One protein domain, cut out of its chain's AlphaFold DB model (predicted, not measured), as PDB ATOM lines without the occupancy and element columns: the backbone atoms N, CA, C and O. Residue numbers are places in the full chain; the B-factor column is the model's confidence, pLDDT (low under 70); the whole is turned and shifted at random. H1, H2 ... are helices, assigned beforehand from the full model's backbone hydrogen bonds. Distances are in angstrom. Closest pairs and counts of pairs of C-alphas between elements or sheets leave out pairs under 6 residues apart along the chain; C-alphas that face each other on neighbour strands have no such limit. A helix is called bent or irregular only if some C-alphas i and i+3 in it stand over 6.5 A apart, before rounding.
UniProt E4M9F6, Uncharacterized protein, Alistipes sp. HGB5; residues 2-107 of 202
ATOM      1  N   PHE A   2     352.067 -37.496 546.717       54.72
ATOM      2  CA  PHE A   2     351.022 -37.126 545.742       54.72
ATOM      3  C   PHE A   2     351.204 -35.734 545.101       54.72
ATOM      4  O   PHE A   2     351.196 -35.637 543.886       54.72
ATOM      5  N   ALA A   3     351.496 -34.685 545.883       59.03
ATOM      6  CA  ALA A   3     351.730 -33.329 545.358       59.03
ATOM      7  C   ALA A   3     352.991 -33.192 544.475       59.03
ATOM      8  O   ALA A   3     352.993 -32.420 543.525       59.03
ATOM      9  N   VAL A   4     354.051 -33.954 544.765       61.56
ATOM     10  CA  VAL A   4     355.292 -33.947 543.964       61.56
ATOM     11  C   VAL A   4     355.064 -34.672 542.641       61.56
ATOM     12  O   VAL A   4     355.503 -34.191 541.604       61.56
ATOM     13  N   VAL A   5     354.328 -35.790 542.679       62.69
ATOM     14  CA  VAL A   5     353.931 -36.543 541.481       62.69
ATOM     15  C   VAL A   5     352.998 -35.702 540.609       62.69
ATOM     16  O   VAL A   5     353.230 -35.593 539.411       62.69
ATOM     17  N   LEU A   6     352.014 -35.030 541.212       64.69
ATOM     18  CA  LEU A   6     351.154 -34.074 540.517       64.69
ATOM     19  C   LEU A   6     351.970 -32.961 539.865       64.69
ATOM     20  O   LEU A   6     351.805 -32.739 538.674       64.69
ATOM     21  N   CYS A   7     352.900 -32.326 540.583       62.19
ATOM     22  CA  CYS A   7     353.728 -31.289 539.970       62.19
ATOM     23  C   CYS A   7     354.641 -31.815 538.863       62.19
ATOM     24  O   CYS A   7     354.842 -31.108 537.888       62.19
ATOM     25  N   SER A   8     355.157 -33.046 538.954       63.50
ATOM     26  CA  SER A   8     355.936 -33.639 537.856       63.50
ATOM     27  C   SER A   8     355.092 -34.009 536.632       63.50
ATOM     28  O   SER A   8     355.591 -33.936 535.516       63.50
ATOM     29  N   VAL A   9     353.822 -34.389 536.824       65.25
ATOM     30  CA  VAL A   9     352.881 -34.668 535.724       65.25
ATOM     31  C   VAL A   9     352.437 -33.361 535.068       65.25
ATOM     32  O   VAL A   9     352.482 -33.246 533.849       65.25
ATOM     33  N   PHE A  10     352.101 -32.350 535.871       63.56
ATOM     34  CA  PHE A  10     351.785 -31.013 535.376       63.56
ATOM     35  C   PHE A  10     352.976 -30.379 534.648       63.56
ATOM     36  O   PHE A  10     352.781 -29.789 533.597       63.56
ATOM     37  N   ASP A  11     354.210 -30.542 535.132       63.94
ATOM     38  CA  ASP A  11     355.409 -30.039 534.445       63.94
ATOM     39  C   ASP A  11     355.581 -30.655 533.042       63.94
ATOM     40  O   ASP A  11     355.951 -29.955 532.098       63.94
ATOM     41  N   ALA A  12     355.230 -31.936 532.872       63.28
ATOM     42  CA  ALA A  12     355.252 -32.602 531.570       63.28
ATOM     43  C   ALA A  12     354.219 -32.022 530.585       63.28
ATOM     44  O   ALA A  12     354.531 -31.878 529.404       63.28
ATOM     45  N   GLU A  13     353.030 -31.631 531.057       63.34
ATOM     46  CA  GLU A  13     352.015 -30.958 530.228       63.34
ATOM     47  C   GLU A  13     352.370 -29.488 529.945       63.34
ATOM     48  O   GLU A  13     352.191 -28.991 528.835       63.34
ATOM     49  N   ILE A  14     352.957 -28.790 530.919       61.47
ATOM     50  CA  ILE A  14     353.413 -27.397 530.790       61.47
ATOM     51  C   ILE A  14     354.555 -27.281 529.770       61.47
ATOM     52  O   ILE A  14     354.682 -26.271 529.073       61.47
ATOM     53  N   GLN A  15     355.363 -28.334 529.626       64.12
ATOM     54  CA  GLN A  15     356.415 -28.436 528.617       64.12
ATOM     55  C   GLN A  15     355.881 -28.382 527.172       64.12
ATOM     56  O   GLN A  15     356.644 -28.045 526.268       64.12
ATOM     57  N   GLN A  16     354.591 -28.668 526.967       64.75
ATOM     58  CA  GLN A  16     353.916 -28.672 525.668       64.75
ATOM     59  C   GLN A  16     353.374 -27.288 525.256       64.75
ATOM     60  O   GLN A  16     352.849 -27.134 524.156       64.75
ATOM     61  N   ILE A  17     353.502 -26.269 526.113       69.94
ATOM     62  CA  ILE A  17     353.071 -24.897 525.819       69.94
ATOM     63  C   ILE A  17     354.128 -24.187 524.957       69.94
ATOM     64  O   ILE A  17     355.266 -23.997 525.391       69.94
ATOM     65  N   ASP A  18     353.724 -23.715 523.773       64.88
ATOM     66  CA  ASP A  18     354.607 -23.038 522.804       64.88
ATOM     67  C   ASP A  18     355.172 -21.695 523.302       64.88
ATOM     68  O   ASP A  18     356.237 -21.239 522.876       64.88
ATOM     69  N   ILE A  19     354.481 -21.038 524.237       73.44
ATOM     70  CA  ILE A  19     354.896 -19.738 524.769       73.44
ATOM     71  C   ILE A  19     355.932 -19.942 525.884       73.44
ATOM     72  O   ILE A  19     355.593 -20.195 527.042       73.44
ATOM     73  N   LEU A  20     357.210 -19.740 525.541       69.00
ATOM     74  CA  LEU A  20     358.368 -19.934 526.426       69.00
ATOM     75  C   LEU A  20     358.255 -19.197 527.776       69.00
ATOM     76  O   LEU A  20     358.650 -19.732 528.810       69.00
ATOM     77  N   ILE A  21     357.710 -17.976 527.776       67.31
ATOM     78  CA  ILE A  21     357.561 -17.153 528.988       67.31
ATOM     79  C   ILE A  21     356.543 -17.777 529.948       67.31
ATOM     80  O   ILE A  21     356.818 -17.899 531.140       67.31
ATOM     81  N   ILE A  22     355.391 -18.209 529.427       69.75
ATOM     82  CA  ILE A  22     354.320 -18.812 530.230       69.75
ATOM     83  C   ILE A  22     354.793 -20.151 530.792       69.75
ATOM     84  O   ILE A  22     354.662 -20.383 531.990       69.75
ATOM     85  N   ARG A  23     355.438 -20.976 529.959       68.00
ATOM     86  CA  ARG A  23     356.041 -22.245 530.378       68.00
ATOM     87  C   ARG A  23     357.013 -22.062 531.548       68.00
ATOM     88  O   ARG A  23     356.929 -22.789 532.529       68.00
ATOM     89  N   ARG A  24     357.905 -21.070 531.459       67.69
ATOM     90  CA  ARG A  24     358.932 -20.778 532.475       67.69
ATOM     91  C   ARG A  24     358.347 -20.285 533.797       67.69
ATOM     92  O   ARG A  24     358.859 -20.631 534.853       67.69
ATOM     93  N   ILE A  25     357.303 -19.459 533.749       70.44
ATOM     94  CA  ILE A  25     356.626 -18.978 534.961       70.44
ATOM     95  C   ILE A  25     355.896 -20.143 535.630       70.44
ATOM     96  O   ILE A  25     356.061 -20.374 536.823       70.44
ATOM     97  N   LEU A  26     355.132 -20.914 534.858       69.12
ATOM     98  CA  LEU A  26     354.262 -21.952 535.398       69.12
ATOM     99  C   LEU A  26     355.052 -23.140 535.981       69.12
ATOM    100  O   LEU A  26     354.677 -23.662 537.033       69.12
ATOM    101  N   SER A  27     356.179 -23.520 535.366       69.94
ATOM    102  CA  SER A  27     357.066 -24.555 535.916       69.94
ATOM    103  C   SER A  27     357.707 -24.121 537.240       69.94
ATOM    104  O   SER A  27     357.688 -24.879 538.213       69.94
ATOM    105  N   ASN A  28     358.179 -22.870 537.333       70.69
ATOM    106  CA  ASN A  28     358.756 -22.309 538.559       70.69
ATOM    107  C   ASN A  28     357.779 -22.358 539.738       70.69
ATOM    108  O   ASN A  28     358.153 -22.769 540.839       70.69
ATOM    109  N   GLU A  29     356.527 -21.967 539.506       74.06
ATOM    110  CA  GLU A  29     355.484 -21.986 540.534       74.06
ATOM    111  C   GLU A  29     355.177 -23.422 541.004       74.06
ATOM    112  O   GLU A  29     355.012 -23.666 542.205       74.06
ATOM    113  N   CYS A  30     355.182 -24.418 540.105       72.25
ATOM    114  CA  CYS A  30     354.989 -25.814 540.517       72.25
ATOM    115  C   CYS A  30     356.152 -26.326 541.378       72.25
ATOM    116  O   CYS A  30     355.942 -26.939 542.427       72.25
ATOM    117  N   TYR A  31     357.397 -26.030 540.998       74.75
ATOM    118  CA  TYR A  31     358.560 -26.430 541.795       74.75
ATOM    119  C   TYR A  31     358.532 -25.820 543.202       74.75
ATOM    120  O   TYR A  31     358.796 -26.513 544.192       74.75
ATOM    121  N   LEU A  32     358.156 -24.542 543.312       75.62
ATOM    122  CA  LEU A  32     358.044 -23.843 544.592       75.62
ATOM    123  C   LEU A  32     356.930 -24.422 545.469       75.62
ATOM    124  O   LEU A  32     357.151 -24.695 546.652       75.62
ATOM    125  N   THR A  33     355.744 -24.664 544.905       79.19
ATOM    126  CA  THR A  33     354.619 -25.242 545.657       79.19
ATOM    127  C   THR A  33     354.936 -26.647 546.175       79.19
ATOM    128  O   THR A  33     354.628 -26.958 547.333       79.19
ATOM    129  N   ALA A  34     355.628 -27.474 545.386       78.38
ATOM    130  CA  ALA A  34     356.069 -28.803 545.797       78.38
ATOM    131  C   ALA A  34     357.068 -28.762 546.971       78.38
ATOM    132  O   ALA A  34     356.917 -29.525 547.933       78.38
ATOM    133  N   ILE A  35     358.043 -27.841 546.951       81.50
ATOM    134  CA  ILE A  35     358.981 -27.645 548.072       81.50
ATOM    135  C   ILE A  35     358.248 -27.160 549.327       81.50
ATOM    136  O   ILE A  35     358.458 -27.703 550.414       81.50
ATOM    137  N   LEU A  36     357.357 -26.172 549.200       82.62
ATOM    138  CA  LEU A  36     356.586 -25.655 550.335       82.62
ATOM    139  C   LEU A  36     355.727 -26.750 550.979       82.62
ATOM    140  O   LEU A  36     355.634 -26.833 552.208       82.62
ATOM    141  N   TYR A  37     355.138 -27.631 550.168       83.50
ATOM    142  CA  TYR A  37     354.399 -28.788 550.666       83.50
ATOM    143  C   TYR A  37     355.310 -29.785 551.396       83.50
ATOM    144  O   TYR A  37     354.966 -30.245 552.489       83.50
ATOM    145  N   MET A  38     356.491 -30.088 550.842       79.62
ATOM    146  CA  MET A  38     357.493 -30.935 551.500       79.62
ATOM    147  C   MET A  38     357.905 -30.358 552.866       79.62
ATOM    148  O   MET A  38     357.950 -31.098 553.850       79.62
ATOM    149  N   GLY A  39     358.092 -29.039 552.966       83.44
ATOM    150  CA  GLY A  39     358.373 -28.348 554.227       83.44
ATOM    151  C   GLY A  39     357.234 -28.451 555.252       83.44
ATOM    152  O   GLY A  39     357.477 -28.715 556.432       83.44
ATOM    153  N   ARG A  40     355.969 -28.323 554.822       83.12
ATOM    154  CA  ARG A  40     354.807 -28.530 555.713       83.12
ATOM    155  C   ARG A  40     354.740 -29.957 556.249       83.12
ATOM    156  O   ARG A  40     354.461 -30.151 557.429       83.12
ATOM    157  N   MET A  41     355.021 -30.947 555.400       82.31
ATOM    158  CA  MET A  41     355.100 -32.345 555.822       82.31
ATOM    159  C   MET A  41     356.239 -32.559 556.819       82.31
ATOM    160  O   MET A  41     356.027 -33.198 557.847       82.31
ATOM    161  N   PHE A  42     357.412 -31.971 556.570       83.62
ATOM    162  CA  PHE A  42     358.557 -32.044 557.478       83.62
ATOM    163  C   PHE A  42     358.209 -31.545 558.887       83.62
ATOM    164  O   PHE A  42     358.510 -32.226 559.865       83.62
ATOM    165  N   ARG A  43     357.463 -30.439 559.008       81.56
ATOM    166  CA  ARG A  43     357.002 -29.909 560.305       81.56
ATOM    167  C   ARG A  43     356.204 -30.926 561.133       81.56
ATOM    168  O   ARG A  43     356.277 -30.901 562.358       81.56
ATOM    169  N   LYS A  44     355.463 -31.839 560.492       82.00
ATOM    170  CA  LYS A  44     354.706 -32.898 561.185       82.00
ATOM    171  C   LYS A  44     355.620 -33.990 561.756       82.00
ATOM    172  O   LYS A  44     355.334 -34.520 562.826       82.00
ATOM    173  N   TYR A  45     356.716 -34.306 561.068       78.38
ATOM    174  CA  TYR A  45     357.668 -35.355 561.463       78.38
ATOM    175  C   TYR A  45     358.859 -34.838 562.278       78.38
ATOM    176  O   TYR A  45     359.584 -35.631 562.874       78.38
ATOM    177  N   GLN A  46     359.021 -33.518 562.370       79.31
ATOM    178  CA  GLN A  46     360.118 -32.841 563.059       79.31
ATOM    179  C   GLN A  46     360.346 -33.340 564.498       79.31
ATOM    180  O   GLN A  46     361.487 -33.450 564.937       79.31
ATOM    181  N   ARG A  47     359.273 -33.675 565.232       72.94
ATOM    182  CA  ARG A  47     359.343 -34.114 566.639       72.94
ATOM    183  C   ARG A  47     360.078 -35.445 566.839       72.94
ATOM    184  O   ARG A  47     360.544 -35.709 567.940       72.94
ATOM    185  N   TYR A  48     360.179 -36.270 565.801       73.06
ATOM    186  CA  TYR A  48     360.752 -37.616 565.879       73.06
ATOM    187  C   TYR A  48     362.206 -37.688 565.401       73.06
ATOM    188  O   TYR A  48     362.787 -38.769 565.402       73.06
ATOM    189  N   MET A  49     362.796 -36.570 564.967       74.75
ATOM    190  CA  MET A  49     364.126 -36.564 564.365       74.75
ATOM    191  C   MET A  49     365.190 -36.152 565.398       74.75
ATOM    192  O   MET A  49     365.270 -34.967 565.736       74.75
ATOM    193  N   PRO A  50     366.016 -37.087 565.915       75.06
ATOM    194  CA  PRO A  50     367.129 -36.729 566.786       75.06
ATOM    195  C   PRO A  50     368.184 -35.960 565.982       75.06
ATOM    196  O   PRO A  50     368.617 -36.396 564.915       75.06
ATOM    197  N   VAL A  51     368.599 -34.802 566.492       78.88
ATOM    198  CA  VAL A  51     369.624 -33.961 565.860       78.88
ATOM    199  C   VAL A  51     371.000 -34.285 566.438       78.88
ATOM    200  O   VAL A  51     371.213 -34.198 567.643       78.88
ATOM    201  N   ASN A  52     371.952 -34.651 565.579       85.19
ATOM    202  CA  ASN A  52     373.328 -34.965 565.976       85.19
ATOM    203  C   ASN A  52     374.316 -33.980 565.334       85.19
ATOM    204  O   ASN A  52     374.101 -33.560 564.199       85.19
ATOM    205  N   ILE A  53     375.404 -33.620 566.014       85.06
ATOM    206  CA  ILE A  53     376.339 -32.584 565.537       85.06
ATOM    207  C   ILE A  53     377.038 -33.027 564.246       85.06
ATOM    208  O   ILE A  53     377.191 -32.249 563.308       85.06
ATOM    209  N   TRP A  54     377.338 -34.322 564.142       86.69
ATOM    210  CA  TRP A  54     377.914 -34.949 562.953       86.69
ATOM    211  C   TRP A  54     377.024 -34.825 561.712       86.69
ATOM    212  O   TRP A  54     377.535 -34.768 560.595       86.69
ATOM    213  N   SER A  55     375.701 -34.722 561.892       85.38
ATOM    214  CA  SER A  55     374.774 -34.554 560.767       85.38
ATOM    215  C   SER A  55     374.989 -33.228 560.034       85.38
ATOM    216  O   SER A  55     374.874 -33.201 558.814       85.38
ATOM    217  N   ILE A  56     375.402 -32.162 560.734       87.88
ATOM    218  CA  ILE A  56     375.722 -30.869 560.110       87.88
ATOM    219  C   ILE A  56     376.905 -31.026 559.160       87.88
ATOM    220  O   ILE A  56     376.832 -30.570 558.024       87.88
ATOM    221  N   GLY A  57     377.971 -31.705 559.600       88.88
ATOM    222  CA  GLY A  57     379.156 -31.942 558.775       88.88
ATOM    223  C   GLY A  57     378.840 -32.770 557.529       88.88
ATOM    224  O   GLY A  57     379.233 -32.396 556.427       88.88
ATOM    225  N   VAL A  58     378.069 -33.853 557.680       90.31
ATOM    226  CA  VAL A  58     377.659 -34.707 556.552       90.31
ATOM    227  C   VAL A  58     376.771 -33.945 555.563       90.31
ATOM    228  O   VAL A  58     377.003 -34.009 554.357       90.31
ATOM    229  N   LEU A  59     375.781 -33.193 556.054       91.06
ATOM    230  CA  LEU A  59     374.894 -32.394 555.205       91.06
ATOM    231  C   LEU A  59     375.656 -31.265 554.499       91.06
ATOM    232  O   LEU A  59     375.427 -31.030 553.314       91.06
ATOM    233  N   LEU A  60     376.600 -30.611 555.183       91.06
ATOM    234  CA  LEU A  60     377.464 -29.591 554.589       91.06
ATOM    235  C   LEU A  60     378.343 -30.180 553.480       91.06
ATOM    236  O   LEU A  60     378.397 -29.623 552.388       91.06
ATOM    237  N   MET A  61     378.980 -31.328 553.726       90.31
ATOM    238  CA  MET A  61     379.778 -32.031 552.716       90.31
ATOM    239  C   MET A  61     378.938 -32.417 551.495       90.31
ATOM    240  O   MET A  61     379.395 -32.274 550.364       90.31
ATOM    241  N   LEU A  62     377.694 -32.852 551.706       89.56
ATOM    242  CA  LEU A  62     376.770 -33.180 550.625       89.56
ATOM    243  C   LEU A  62     376.384 -31.943 549.796       89.56
ATOM    244  O   LEU A  62     376.358 -32.019 548.568       89.56
ATOM    245  N   LEU A  63     376.138 -30.796 550.438       87.56
ATOM    246  CA  LEU A  63     375.874 -29.528 549.745       87.56
ATOM    247  C   LEU A  63     377.092 -29.053 548.937       87.56
ATOM    248  O   LEU A  63     376.946 -28.674 547.776       87.56
ATOM    249  N   LEU A  64     378.295 -29.136 549.513       87.75
ATOM    250  CA  LEU A  64     379.542 -28.799 548.819       87.75
ATOM    251  C   LEU A  64     379.810 -29.741 547.637       87.75
ATOM    252  O   LEU A  64     380.251 -29.294 546.581       87.75
ATOM    253  N   PHE A  65     379.493 -31.031 547.772       88.06
ATOM    254  CA  PHE A  65     379.595 -31.996 546.679       88.06
ATOM    255  C   PHE A  65     378.627 -31.678 545.529       88.06
ATOM    256  O   PHE A  65     379.011 -31.747 544.360       88.06
ATOM    257  N   LEU A  66     377.388 -31.281 545.841       84.44
ATOM    258  CA  LEU A  66     376.426 -30.821 544.833       84.44
ATOM    259  C   LEU A  66     376.938 -29.566 544.108       84.44
ATOM    260  O   LEU A  66     376.860 -29.494 542.881       84.44
ATOM    261  N   GLN A  67     377.539 -28.625 544.841       82.88
ATOM    262  CA  GLN A  67     378.160 -27.437 544.256       82.88
ATOM    263  C   GLN A  67     379.368 -27.790 543.372       82.88
ATOM    264  O   GLN A  67     379.502 -27.240 542.281       82.88
ATOM    265  N   TYR A  68     380.202 -28.754 543.778       82.94
ATOM    266  CA  TYR A  68     381.325 -29.252 542.973       82.94
ATOM    267  C   TYR A  68     380.870 -29.862 541.638       82.94
ATOM    268  O   TYR A  68     381.540 -29.723 540.619       82.94
ATOM    269  N   LYS A  69     379.694 -30.498 541.610       82.38
ATOM    270  CA  LYS A  69     379.073 -31.013 540.380       82.38
ATOM    271  C   LYS A  69     378.397 -29.929 539.524       82.38
ATOM    272  O   LYS A  69     377.683 -30.278 538.589       82.38
ATOM    273  N   ASN A  70     378.622 -28.642 539.813       74.12
ATOM    274  CA  ASN A  70     377.996 -27.494 539.142       74.12
ATOM    275  C   ASN A  70     376.459 -27.540 539.148       74.12
ATOM    276  O   ASN A  70     375.803 -26.988 538.261       74.12
ATOM    277  N   VAL A  71     375.865 -28.169 540.167       70.62
ATOM    278  CA  VAL A  71     374.418 -28.121 540.384       70.62
ATOM    279  C   VAL A  71     374.085 -26.727 540.905       70.62
ATOM    280  O   VAL A  71     374.118 -26.462 542.104       70.62
ATOM    281  N   THR A  72     373.809 -25.810 539.982       66.25
ATOM    282  CA  THR A  72     373.374 -24.454 540.307       66.25
ATOM    283  C   THR A  72     371.860 -24.390 540.243       66.25
ATOM    284  O   THR A  72     371.230 -24.864 539.300       66.25
ATOM    285  N   VAL A  73     371.269 -23.830 541.292       63.84
ATOM    286  CA  VAL A  73     369.840 -23.550 541.353       63.84
ATOM    287  C   VAL A  73     369.699 -22.045 541.283       63.84
ATOM    288  O   VAL A  73     369.935 -21.344 542.265       63.84
ATOM    289  N   ALA A  74     369.349 -21.542 540.107       65.81
ATOM    290  CA  ALA A  74     369.160 -20.117 539.900       65.81
ATOM    291  C   ALA A  74     367.729 -19.874 539.425       65.81
ATOM    292  O   ALA A  74     367.426 -19.923 538.236       65.81
ATOM    293  N   ILE A  75     366.846 -19.606 540.390       63.00
ATOM    294  CA  ILE A  75     365.413 -19.373 540.160       63.00
ATOM    295  C   ILE A  75     365.216 -18.151 539.247       63.00
ATOM    296  O   ILE A  75     364.414 -18.192 538.318       63.00
ATOM    297  N   ALA A  76     366.018 -17.097 539.446       55.78
ATOM    298  CA  ALA A  76     365.962 -15.863 538.658       55.78
ATOM    299  C   ALA A  76     366.377 -16.053 537.187       55.78
ATOM    300  O   ALA A  76     365.834 -15.395 536.303       55.78
ATOM    301  N   SER A  77     367.309 -16.969 536.906       58.34
ATOM    302  CA  SER A  77     367.720 -17.318 535.541       58.34
ATOM    303  C   SER A  77     367.079 -18.616 535.042       58.34
ATOM    304  O   SER A  77     367.455 -19.096 533.975       58.34
ATOM    305  N   SER A  78     366.100 -19.167 535.774       59.16
ATOM    306  CA  SER A  78     365.443 -20.467 535.552       59.16
ATOM    307  C   SER A  78     366.382 -21.627 535.201       59.16
ATOM    308  O   SER A  78     366.039 -22.495 534.394       59.16
ATOM    309  N   ILE A  79     367.597 -21.616 535.736       63.38
ATOM    310  CA  ILE A  79     368.509 -22.737 535.546       63.38
ATOM    311  C   ILE A  79     368.140 -23.742 536.625       63.38
ATOM    312  O   ILE A  79     368.436 -23.531 537.805       63.38
ATOM    313  N   PHE A  80     367.435 -24.793 536.211       63.25
ATOM    314  CA  PHE A  80     367.063 -25.894 537.084       63.25
ATOM    315  C   PHE A  80     367.862 -27.139 536.711       63.25
ATOM    316  O   PHE A  80     367.888 -27.525 535.538       63.25
ATOM    317  N   PRO A  81     368.508 -27.793 537.691       65.69
ATOM    318  CA  PRO A  81     369.016 -29.138 537.495       65.69
ATOM    319  C   PRO A  81     367.835 -30.105 537.300       65.69
ATOM    320  O   PRO A  81     366.689 -29.748 537.590       65.69
ATOM    321  N   PRO A  82     368.081 -31.345 536.846       70.56
ATOM    322  CA  PRO A  82     367.026 -32.350 536.736       70.56
ATOM    323  C   PRO A  82     366.206 -32.452 538.033       70.56
ATOM    324  O   PRO A  82     366.769 -32.479 539.132       70.56
ATOM    325  N   LEU A  83     364.877 -32.532 537.897       69.75
ATOM    326  CA  LEU A  83     363.902 -32.438 538.999       69.75
ATOM    327  C   LEU A  83     364.252 -33.247 540.256       69.75
ATOM    328  O   LEU A  83     364.151 -32.700 541.357       69.75
ATOM    329  N   PRO A  84     364.702 -34.514 540.155       72.19
ATOM    330  CA  PRO A  84     365.028 -35.297 541.344       72.19
ATOM    331  C   PRO A  84     366.189 -34.694 542.144       72.19
ATOM    332  O   PRO A  84     366.158 -34.684 543.373       72.19
ATOM    333  N   VAL A  85     367.190 -34.146 541.449       77.50
ATOM    334  CA  VAL A  85     368.363 -33.514 542.066       77.50
ATOM    335  C   VAL A  85     367.965 -32.211 542.748       77.50
ATOM    336  O   VAL A  85     368.436 -31.932 543.848       77.50
ATOM    337  N   PHE A  86     367.055 -31.442 542.147       79.75
ATOM    338  CA  PHE A  86     366.532 -30.210 542.735       79.75
ATOM    339  C   PHE A  86     365.787 -30.458 544.058       79.75
ATOM    340  O   PHE A  86     366.076 -29.804 545.066       79.75
ATOM    341  N   TYR A  87     364.871 -31.433 544.094       81.50
ATOM    342  CA  TYR A  87     364.154 -31.783 545.327       81.50
ATOM    343  C   TYR A  87     365.088 -32.358 546.391       81.50
ATOM    344  O   TYR A  87     364.951 -32.029 547.570       81.50
ATOM    345  N   PHE A  88     366.060 -33.176 545.983       83.88
ATOM    346  CA  PHE A  88     367.061 -33.721 546.892       83.88
ATOM    347  C   PHE A  88     367.925 -32.616 547.512       83.88
ATOM    348  O   PHE A  88     368.032 -32.538 548.733       83.88
ATOM    349  N   ALA A  89     368.469 -31.712 546.693       84.88
ATOM    350  CA  ALA A  89     369.256 -30.573 547.160       84.88
ATOM    351  C   ALA A  89     368.450 -29.679 548.116       84.88
ATOM    352  O   ALA A  89     368.950 -29.279 549.168       84.88
ATOM    353  N   SER A  90     367.175 -29.434 547.794       85.00
ATOM    354  CA  SER A  90     366.265 -28.657 548.641       85.00
ATOM    355  C   SER A  90     366.021 -29.334 549.992       85.00
ATOM    356  O   SER A  90     366.097 -28.675 551.029       85.00
ATOM    357  N   ALA A  91     365.782 -30.649 550.011       86.62
ATOM    358  CA  ALA A  91     365.598 -31.410 551.246       86.62
ATOM    359  C   ALA A  91     366.861 -31.392 552.123       86.62
ATOM    360  O   ALA A  91     366.773 -31.117 553.320       86.62
ATOM    361  N   VAL A  92     368.036 -31.614 551.528       89.19
ATOM    362  CA  VAL A  92     369.333 -31.561 552.222       89.19
ATOM    363  C   VAL A  92     369.576 -30.171 552.817       89.19
ATOM    364  O   VAL A  92     369.930 -30.065 553.990       89.19
ATOM    365  N   GLY A  93     369.321 -29.102 552.055       87.38
ATOM    366  CA  GLY A  93     369.441 -27.723 552.534       87.38
ATOM    367  C   GLY A  93     368.471 -27.392 553.675       87.38
ATOM    368  O   GLY A  93     368.860 -26.762 554.662       87.38
ATOM    369  N   CYS A  94     367.226 -27.867 553.602       87.88
ATOM    370  CA  CYS A  94     366.240 -27.699 554.676       87.88
ATOM    371  C   CYS A  94     366.662 -28.432 555.960       87.88
ATOM    372  O   CYS A  94     366.564 -27.878 557.053       87.88
ATOM    373  N   LEU A  95     367.168 -29.662 555.846       89.00
ATOM    374  CA  LEU A  95     367.672 -30.421 556.995       89.00
ATOM    375  C   LEU A  95     368.919 -29.772 557.607       89.00
ATOM    376  O   LEU A  95     369.049 -29.702 558.831       89.00
ATOM    377  N   PHE A  96     369.820 -29.263 556.767       90.94
ATOM    378  CA  PHE A  96     371.020 -28.557 557.206       90.94
ATOM    379  C   PHE A  96     370.669 -27.284 557.982       90.94
ATOM    380  O   PHE A  96     371.129 -27.086 559.103       90.94
ATOM    381  N   THR A  97     369.794 -26.447 557.426       89.38
ATOM    382  CA  THR A  97     369.347 -25.212 558.089       89.38
ATOM    383  C   THR A  97     368.580 -25.496 559.379       89.38
ATOM    384  O   THR A  97     368.801 -24.809 560.374       89.38
ATOM    385  N   TYR A  98     367.741 -26.537 559.408       88.94
ATOM    386  CA  TYR A  98     367.038 -26.961 560.618       88.94
ATOM    387  C   TYR A  98     367.994 -27.417 561.724       88.94
ATOM    388  O   TYR A  98     367.911 -26.927 562.850       88.94
ATOM    389  N   THR A  99     368.913 -28.338 561.414       89.44
ATOM    390  CA  THR A  99     369.893 -28.830 562.394       89.44
ATOM    391  C   THR A  99     370.730 -27.672 562.926       89.44
ATOM    392  O   THR A  99     370.805 -27.496 564.139       89.44
ATOM    393  N   LEU A 100     371.249 -26.811 562.046       89.44
ATOM    394  CA  LEU A 100     371.989 -25.610 562.425       89.44
ATOM    395  C   LEU A 100     371.176 -24.682 563.342       89.44
ATOM    396  O   LEU A 100     371.701 -24.211 564.349       89.44
ATOM    397  N   ALA A 101     369.891 -24.460 563.050       89.00
ATOM    398  CA  ALA A 101     369.018 -23.632 563.880       89.00
ATOM    399  C   ALA A 101     368.846 -24.194 565.301       89.00
ATOM    400  O   ALA A 101     368.854 -23.421 566.259       89.00
ATOM    401  N   VAL A 102     368.754 -25.522 565.464       88.88
ATOM    402  CA  VAL A 102     368.679 -26.150 566.796       88.88
ATOM    403  C   VAL A 102     369.963 -25.918 567.597       88.88
ATOM    404  O   VAL A 102     369.897 -25.626 568.788       88.88
ATOM    405  N   TYR A 103     371.132 -25.968 566.954       88.00
ATOM    406  CA  TYR A 103     372.395 -25.656 567.632       88.00
ATOM    407  C   TYR A 103     372.536 -24.167 567.958       88.00
ATOM    408  O   TYR A 103     372.968 -23.827 569.057       88.00
ATOM    409  N   ILE A 104     372.122 -23.276 567.053       88.62
ATOM    410  CA  ILE A 104     372.107 -21.827 567.304       88.62
ATOM    411  C   ILE A 104     371.177 -21.484 568.470       88.62
ATOM    412  O   ILE A 104     371.497 -20.602 569.264       88.62
ATOM    413  N   HIS A 105     370.058 -22.197 568.616       88.56
ATOM    414  CA  HIS A 105     369.131 -21.990 569.724       88.56
ATOM    415  C   HIS A 105     369.785 -22.222 571.100       88.56
ATOM    416  O   HIS A 105     369.417 -21.557 572.066       88.56
ATOM    417  N   ASN A 106     370.794 -23.095 571.186       86.94
ATOM    418  CA  ASN A 106     371.546 -23.333 572.425       86.94
ATOM    419  C   ASN A 106     372.466 -22.159 572.812       86.94
ATOM    420  O   ASN A 106     372.947 -22.107 573.942       86.94
ATOM    421  N   LEU A 107     372.709 -21.205 571.905       91.19
ATOM    422  CA  LEU A 107     373.496 -20.000 572.162       91.19
ATOM    423  C   LEU A 107     372.549 -18.825 572.465       91.19
ATOM    424  O   LEU A 107     371.936 -18.283 571.542       91.19
TER     425      LEU A 107
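This is residues 2 to 107 of the 202 residues of an uncharacterized protein of Alistipes sp. HGB5 (UniProt E4M9F6). What is the shape on first sight? Two helical hairpins, H1 with H2 and H3 with H4, are joined by the link of residues 49 to 52, and H4 folds back into the space between H2 and H3. Long H2 runs along much of the length, residues 16 to 21 stick out at one end, and the two hairpins meet only slightly, where residues 35 to 39 of H2 touch H4. How is it made up? The printed part has 106 residues with four named helices in the order H1, H2, H3, H4 and no named strand, an all-helix domain. It is elongated, spanning 52 by 32 by 20 A, and only just loose, close to compact, with a radius of gyration of the C-alphas of 16.0 A.

Where is the first hairpin? H1 is residues 2 to 14, from C-alpha 2 at (351.022, -37.126, 545.742), 18.0 A long. H2 is residues 20 to 48, 43.3 A long; it has a kink of 31 degrees near residue 42 and is irregular, with C-alphas 44 and 47 standing 7.3 A apart. Where is the second? H3 is residues 53 to 68, 23.3 A long, and H4 is residues 83 to 105, 32.9 A long, ending at C-alpha 105 at (369.131, -21.990, 569.724).

How does H1 stand to H2? They touch as a helical hairpin, opposite ways at a shallow tilt of 7 degrees, and their closest C-alphas are those of Val 4 and Ala 34, 5.5 A apart. What does H4 touch? It only just touches H2, with 3 pairs of C-alphas within 8 A, the closest being those of Ile 35 and Tyr 87 at 7.2 A; the two run the same way at a steep tilt of 43 degrees. H4 touches H3 in a helical hairpin, opposite ways at a tilt of 36 degrees, only just steep, with the C-alphas of Leu 59 and Phe 96 closest at 5.8 A. Which helices are apart? H1 and H3 are apart, as are H2 and H3, and H1 and H4 are only just apart, 8.1 A at the closest. How are the backbones formed? In H1 and H4 every O i to N i+4 pair is within hydrogen-bond range; in H2 it is 22 of 25 and in H3 11 of 12.

How large is it? The two C-alphas farthest apart, those of Asp 18 and Leu 107, are 52.9 A apart. Is it unbroken? The printed part has no cut; the links H1 to H2 and H2 to H3 are tight, and H3 to H4 is long, residues 69 to 82. Where is confidence low? The mean pLDDT of the printed part is 76.7, and 35 residues are under 70, among them residues 2 to 18 and 72 to 81.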